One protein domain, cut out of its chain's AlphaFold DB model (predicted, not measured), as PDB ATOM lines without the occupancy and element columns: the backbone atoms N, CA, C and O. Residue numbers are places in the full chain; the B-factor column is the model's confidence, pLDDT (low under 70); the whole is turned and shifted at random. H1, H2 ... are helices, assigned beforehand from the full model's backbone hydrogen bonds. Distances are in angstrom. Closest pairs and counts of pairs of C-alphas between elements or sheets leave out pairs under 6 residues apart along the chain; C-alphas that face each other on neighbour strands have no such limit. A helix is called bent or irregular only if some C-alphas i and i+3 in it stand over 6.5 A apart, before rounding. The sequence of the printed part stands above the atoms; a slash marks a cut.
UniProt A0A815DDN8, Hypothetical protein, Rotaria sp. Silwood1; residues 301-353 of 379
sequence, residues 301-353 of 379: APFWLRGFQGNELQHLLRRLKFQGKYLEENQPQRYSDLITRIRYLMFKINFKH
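Overview. This is residues 301 to 353 of the 379 residues of the protein "Hypothetical protein" of Rotaria sp. Silwood1 (UniProt A0A815DDN8). Going along the printed part, you meet a loop, residues 301 to 311, and then a hairpin of two helices, a kinked H1 and a longer H2 that folds back beside it; the loop lies on the side of H1 away from H2. The 53 printed residues hold H1 then H2, with no named strand: all helix. The whole is flat, 35 by 28 by 13 A, and only just compact, close to loose, with a radius of gyration of the C-alphas of 11.8 A.

Along the chain. Find C-alpha 312 at (93.901, 150.326, 78.421); from there H1, residues 312 to 330, spans 23.3 A. It is irregular, with C-alphas 322 and 325 7.8 A apart, and has a kink of 70 degrees near residue 323. H2, residues 332 to 351, runs 27.9 A to C-alpha 351 at (100.064, 141.170, 66.633).

Arrangement. H1 and H2 form a helical hairpin and touch, the closest C-alphas being those of Leu 327 and Tyr 335, 5.4 A apart. They run opposite ways at a shallow tilt of 24 degrees, H1's line being a rough one. Every O i to N i+4 pair is within hydrogen-bond range in H2, and 13 of 15 in H1.

Size, cuts and confidence. The C-alphas farthest apart, of Asn 330 and His 353, are 36.0 A apart. The printed part has no cut, and the H1 to H2 link is tight. Look for pLDDT under 70 at residues 352 to 353.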
ATOM      1  N   ALA A 301      89.296 158.854  91.532       89.00
ATOM      2  CA  ALA A 301      89.938 157.721  90.880       89.00
ATOM      3  C   ALA A 301      90.142 156.548  91.856       89.00
ATOM      4  O   ALA A 301      90.462 156.762  93.030       89.00
ATOM      5  N   PRO A 302      90.045 155.293  91.380       91.69
ATOM      6  CA  PRO A 302      90.424 154.133  92.174       91.69
ATOM      7  C   PRO A 302      91.875 154.231  92.659       91.69
ATOM      8  O   PRO A 302      92.756 154.652  91.910       91.69
ATOM      9  N   PHE A 303      92.147 153.760  93.880       90.56
ATOM     10  CA  PHE A 303      93.484 153.838  94.488       90.56
ATOM     11  C   PHE A 303      94.585 153.220  93.608       90.56
ATOM     12  O   PHE A 303      95.695 153.734  93.534       90.56
ATOM     13  N   TRP A 304      94.270 152.139  92.890       90.62
ATOM     14  CA  TRP A 304      95.209 151.443  92.012       90.62
ATOM     15  C   TRP A 304      95.510 152.199  90.708       90.62
ATOM     16  O   TRP A 304      96.433 151.807  89.993       90.62
ATOM     17  N   LEU A 305      94.758 153.259  90.401       92.94
ATOM     18  CA  LEU A 305      94.907 154.119  89.224       92.94
ATOM     19  C   LEU A 305      95.489 155.501  89.570       92.94
ATOM     20  O   LEU A 305      95.888 156.251  88.683       92.94
ATOM     21  N   ARG A 306      95.543 155.848  90.856       92.75
ATOM     22  CA  ARG A 306      96.031 157.144  91.321       92.75
ATOM     23  C   ARG A 306      97.517 157.311  90.984       92.75
ATOM     24  O   ARG A 306      98.305 156.394  91.212       92.75
ATOM     25  N   GLY A 307      97.880 158.455  90.397       89.19
ATOM     26  CA  GLY A 307      99.255 158.740  89.965       89.19
ATOM     27  C   GLY A 307      99.765 157.829  88.841       89.19
ATOM     28  O   GLY A 307     100.970 157.712  88.639       89.19
ATOM     29  N   PHE A 308      98.872 157.135  88.128       93.06
ATOM     30  CA  PHE A 308      99.248 156.257  87.030       93.06
ATOM     31  C   PHE A 308      98.628 156.697  85.713       93.06
ATOM     32  O   PHE A 308      97.413 156.825  85.594       93.06
ATOM     33  N   GLN A 309      99.479 156.820  84.701       92.44
ATOM     34  CA  GLN A 309      99.078 157.037  83.322       92.44
ATOM     35  C   GLN A 309      99.527 155.837  82.485       92.44
ATOM     36  O   GLN A 309     100.699 155.461  82.498       92.44
ATOM     37  N   GLY A 310      98.594 155.219  81.763       93.19
ATOM     38  CA  GLY A 310      98.888 154.060  80.929       93.19
ATOM     39  C   GLY A 310      97.880 153.845  79.807       93.19
ATOM     40  O   GLY A 310      96.894 154.566  79.667       93.19
ATOM     41  N   ASN A 311      98.127 152.833  78.979       94.25
ATOM     42  CA  ASN A 311      97.145 152.381  77.992       94.25
ATOM     43  C   ASN A 311      96.081 151.469  78.638       94.25
ATOM     44  O   ASN A 311      96.234 151.003  79.768       94.25
ATOM     45  N   GLU A 312      94.994 151.177  77.915       95.25
ATOM     46  CA  GLU A 312      93.901 150.326  78.421       95.25
ATOM     47  C   GLU A 312      94.406 148.966  78.939       95.25
ATOM     48  O   GLU A 312      93.989 148.512  80.003       95.25
ATOM     49  N   LEU A 313      95.350 148.336  78.230       95.12
ATOM     50  CA  LEU A 313      95.930 147.054  78.637       95.12
ATOM     51  C   LEU A 313      96.649 147.167  79.987       95.12
ATOM     52  O   LEU A 313      96.434 146.339  80.869       95.12
ATOM     53  N   GLN A 314      97.473 148.196  80.166       95.38
ATOM     54  CA  GLN A 314      98.191 148.451  81.408       95.38
ATOM     55  C   GLN A 314      97.227 148.750  82.561       95.38
ATOM     56  O   GLN A 314      97.413 148.219  83.655       95.38
ATOM     57  N   HIS A 315      96.164 149.525  82.321       95.56
ATOM     58  CA  HIS A 315      95.114 149.759  83.314       95.56
ATOM     59  C   HIS A 315      94.433 148.455  83.750       95.56
ATOM     60  O   HIS A 315      94.259 148.225  84.947       95.56
ATOM     61  N   LEU A 316      94.094 147.572  82.806       96.56
ATOM     62  CA  LEU A 316      93.455 146.290  83.111       96.56
ATOM     63  C   LEU A 316      94.394 145.309  83.820       96.56
ATOM     64  O   LEU A 316      93.961 144.632  84.747       96.56
ATOM     65  N   LEU A 317      95.674 145.254  83.441       96.00
ATOM     66  CA  LEU A 317      96.679 144.444  84.139       96.00
ATOM     67  C   LEU A 317      96.878 144.920  85.581       96.00
ATOM     68  O   LEU A 317      96.965 144.112  86.505       96.00
ATOM     69  N   ARG A 318      96.899 146.238  85.790       96.88
ATOM     70  CA  ARG A 318      96.999 146.832  87.124       96.88
ATOM     71  C   ARG A 318      95.749 146.513  87.943       96.88
ATOM     72  O   ARG A 318      95.867 146.018  89.060       96.88
ATOM     73  N   ARG A 319      94.555 146.654  87.360       95.88
ATOM     74  CA  ARG A 319      93.299 146.226  87.989       95.88
ATOM     75  C   ARG A 319      93.306 144.737  88.344       95.88
ATOM     76  O   ARG A 319      92.904 144.397  89.451       95.88
ATOM     77  N   LEU A 320      93.791 143.862  87.457       96.06
ATOM     78  CA  LEU A 320      93.918 142.423  87.716       96.06
ATOM     79  C   LEU A 320      94.830 142.151  88.919       96.06
ATOM     80  O   LEU A 320      94.486 141.343  89.773       96.06
ATOM     81  N   LYS A 321      95.957 142.863  89.027       95.38
ATOM     82  CA  LYS A 321      96.892 142.718  90.150       95.38
ATOM     83  C   LYS A 321      96.255 143.071  91.498       95.38
ATOM     84  O   LYS A 321      96.513 142.387  92.480       95.38
ATOM     85  N   PHE A 322      95.444 144.129  91.553       94.06
ATOM     86  CA  PHE A 322      94.857 144.614  92.809       94.06
ATOM     87  C   PHE A 322      93.505 143.977  93.151       94.06
ATOM     88  O   PHE A 322      93.243 143.688  94.312       94.06
ATOM     89  N   GLN A 323      92.635 143.771  92.161       95.00
ATOM     90  CA  GLN A 323      91.256 143.307  92.355       95.00
ATOM     91  C   GLN A 323      91.013 141.883  91.837       95.00
ATOM     92  O   GLN A 323      89.911 141.375  92.007       95.00
ATOM     93  N   GLY A 324      91.998 141.228  91.211       92.94
ATOM     94  CA  GLY A 324      91.820 139.929  90.553       92.94
ATOM     95  C   GLY A 324      91.256 138.858  91.478       92.94
ATOM     96  O   GLY A 324      90.211 138.300  91.168       92.94
ATOM     97  N   LYS A 325      91.877 138.659  92.650       94.00
ATOM     98  CA  LYS A 325      91.429 137.665  93.641       94.00
ATOM     99  C   LYS A 325      89.997 137.930  94.123       94.00
ATOM    100  O   LYS A 325      89.177 137.026  94.160       94.00
ATOM    101  N   TYR A 326      89.682 139.191  94.430       94.69
ATOM    102  CA  TYR A 326      88.339 139.587  94.858       94.69
ATOM    103  C   TYR A 326      87.288 139.362  93.760       94.69
ATOM    104  O   TYR A 326      86.180 138.919  94.053       94.69
ATOM    105  N   LEU A 327      87.619 139.680  92.504       94.81
ATOM    106  CA  LEU A 327      86.720 139.505  91.362       94.81
ATOM    107  C   LEU A 327      86.499 138.028  91.037       94.81
ATOM    108  O   LEU A 327      85.384 137.659  90.698       94.81
ATOM    109  N   GLU A 328      87.531 137.198  91.145       93.19
ATOM    110  CA  GLU A 328      87.428 135.754  90.927       93.19
ATOM    111  C   GLU A 328      86.489 135.097  91.947       93.19
ATOM    112  O   GLU A 328      85.631 134.306  91.565       93.19
ATOM    113  N   GLU A 329      86.597 135.488  93.219       95.06
ATOM    114  CA  GLU A 329      85.809 134.918  94.315       95.06
ATOM    115  C   GLU A 329      84.368 135.458  94.366       95.06
ATOM    116  O   GLU A 329      83.429 134.691  94.560       95.06
ATOM    117  N   ASN A 330      84.167 136.764  94.144       96.12
ATOM    118  CA  ASN A 330      82.860 137.409  94.348       96.12
ATOM    119  C   ASN A 330      82.102 137.740  93.051       96.12
ATOM    120  O   ASN A 330      80.885 137.914  93.080       96.12
ATOM    121  N   GLN A 331      82.789 137.916  91.916       96.50
ATOM    122  CA  GLN A 331      82.192 138.394  90.656       96.50
ATOM    123  C   GLN A 331      82.799 137.698  89.418       96.50
ATOM    124  O   GLN A 331      83.412 138.364  88.571       96.50
ATOM    125  N   PRO A 332      82.592 136.377  89.253       93.31
ATOM    126  CA  PRO A 332      83.298 135.575  88.251       93.31
ATOM    127  C   PRO A 332      83.039 136.028  86.807       93.31
ATOM    128  O   PRO A 332      83.957 136.005  85.991       93.31
ATOM    129  N   GLN A 333      81.835 136.525  86.492       93.62
ATOM    130  CA  GLN A 333      81.524 137.082  85.164       93.62
ATOM    131  C   GLN A 333      82.402 138.299  84.826       93.62
ATOM    132  O   GLN A 333      82.996 138.386  83.753       93.62
ATOM    133  N   ARG A 334      82.565 139.228  85.776       95.31
ATOM    134  CA  ARG A 334      83.423 140.406  85.576       95.31
ATOM    135  C   ARG A 334      84.892 140.020  85.464       95.31
ATOM    136  O   ARG A 334      85.633 140.663  84.722       95.31
ATOM    137  N   TYR A 335      85.312 138.985  86.189       95.50
ATOM    138  CA  TYR A 335      86.653 138.429  86.070       95.50
ATOM    139  C   TYR A 335      86.892 137.822  84.679       95.50
ATOM    140  O   TYR A 335      87.885 138.158  84.028       95.50
ATOM    141  N   SER A 336      85.957 137.008  84.171       92.81
ATOM    142  CA  SER A 336      86.069 136.417  82.832       92.81
ATOM    143  C   SER A 336      86.089 137.470  81.725       92.81
ATOM    144  O   SER A 336      86.901 137.363  80.801       92.81
ATOM    145  N   ASP A 337      85.267 138.517  81.831       96.44
ATOM    146  CA  ASP A 337      85.241 139.625  80.868       96.44
ATOM    147  C   ASP A 337      86.563 140.398  80.869       96.44
ATOM    148  O   ASP A 337      87.124 140.700  79.812       96.44
ATOM    149  N   LEU A 338      87.109 140.663  82.059       94.44
ATOM    150  CA  LEU A 338      88.386 141.346  82.239       94.44
ATOM    151  C   LEU A 338      89.541 140.544  81.626       94.44
ATOM    152  O   LEU A 338      90.322 141.096  80.848       94.44
ATOM    153  N   ILE A 339      89.631 139.242  81.910       96.94
ATOM    154  CA  ILE A 339      90.661 138.361  81.335       96.94
ATOM    155  C   ILE A 339      90.511 138.268  79.814       96.94
ATOM    156  O   ILE A 339      91.505 138.338  79.084       96.94
ATOM    157  N   THR A 340      89.279 138.156  79.318       96.06
ATOM    158  CA  THR A 340      88.992 138.117  77.878       96.06
ATOM    159  C   THR A 340      89.437 139.407  77.198       96.06
ATOM    160  O   THR A 340      90.102 139.360  76.159       96.06
ATOM    161  N   ARG A 341      89.163 140.566  77.810       97.38
ATOM    162  CA  ARG A 341      89.600 141.868  77.303       97.38
ATOM    163  C   ARG A 341      91.120 142.018  77.325       97.38
ATOM    164  O   ARG A 341      91.679 142.467  76.327       97.38
ATOM    165  N   ILE A 342      91.794 141.599  78.399       95.81
ATOM    166  CA  ILE A 342      93.266 141.602  78.485       95.81
ATOM    167  C   ILE A 342      93.864 140.740  77.375       95.81
ATOM    168  O   ILE A 342      94.739 141.204  76.649       95.81
ATOM    169  N   ARG A 343      93.364 139.512  77.187       94.56
ATOM    170  CA  ARG A 343      93.836 138.603  76.133       94.56
ATOM    171  C   ARG A 343      93.641 139.213  74.745       94.56
ATOM    172  O   ARG A 343      94.564 139.193  73.932       94.56
ATOM    173  N   TYR A 344      92.473 139.805  74.495       93.75
ATOM    174  CA  TYR A 344      92.178 140.505  73.247       93.75
ATOM    175  C   TYR A 344      93.131 141.680  73.001       93.75
ATOM    176  O   TYR A 344      93.673 141.804  71.905       93.75
ATOM    177  N   LEU A 345      93.352 142.540  73.999       93.44
ATOM    178  CA  LEU A 345      94.237 143.700  73.872       93.44
ATOM    179  C   LEU A 345      95.696 143.285  73.708       93.44
ATOM    180  O   LEU A 345      96.386 143.855  72.871       93.44
ATOM    181  N   MET A 346      96.148 142.270  74.441       90.69
ATOM    182  CA  MET A 346      97.491 141.714  74.305       90.69
ATOM    183  C   MET A 346      97.706 141.155  72.897       90.69
ATOM    184  O   MET A 346      98.736 141.421  72.283       90.69
ATOM    185  N   PHE A 347      96.705 140.474  72.330       88.69
ATOM    186  CA  PHE A 347      96.760 140.038  70.940       88.69
ATOM    187  C   PHE A 347      96.744 141.220  69.956       88.69
ATOM    188  O   PHE A 347      97.564 141.300  69.046       88.69
ATOM    189  N   LYS A 348      95.824 142.173  70.140       88.31
ATOM    190  CA  LYS A 348      95.636 143.318  69.240       88.31
ATOM    191  C   LYS A 348      96.867 144.223  69.196       88.31
ATOM    192  O   LYS A 348      97.286 144.604  68.109       88.31
ATOM    193  N   ILE A 349      97.411 144.575  70.355       84.94
ATOM    194  CA  ILE A 349      98.565 145.468  70.465       84.94
ATOM    195  C   ILE A 349      99.817 144.754  69.951       84.94
ATOM    196  O   ILE A 349     100.540 145.330  69.157       84.94
ATOM    197  N   ASN A 350     100.052 143.485  70.299       81.88
ATOM    198  CA  ASN A 350     101.300 142.821  69.903       81.88
ATOM    199  C   ASN A 350     101.292 142.277  68.464       81.88
ATOM    200  O   ASN A 350     102.339 142.252  67.826       81.88
ATOM    201  N   PHE A 351     100.138 141.857  67.933       71.56
ATOM    202  CA  PHE A 351     100.064 141.170  66.633       71.56
ATOM    203  C   PHE A 351      99.279 141.923  65.554       71.56
ATOM    204  O   PHE A 351      99.446 141.631  64.374       71.56
ATOM    205  N   LYS A 352      98.429 142.900  65.903       60.78
ATOM    206  CA  LYS A 352      97.571 143.602  64.924       60.78
ATOM    207  C   LYS A 352      98.145 144.938  64.443       60.78
ATOM    208  O   LYS A 352      97.440 145.692  63.771       60.78
ATOM    209  N   HIS A 353      99.425 145.210  64.705       56.69
ATOM    210  CA  HIS A 353     100.176 146.265  64.024       56.69
ATOM    211  C   HIS A 353     100.509 145.856  62.579       56.69
ATOM    212  O   HIS A 353     101.669 145.756  62.191       56.69
TER     213      HIS A 353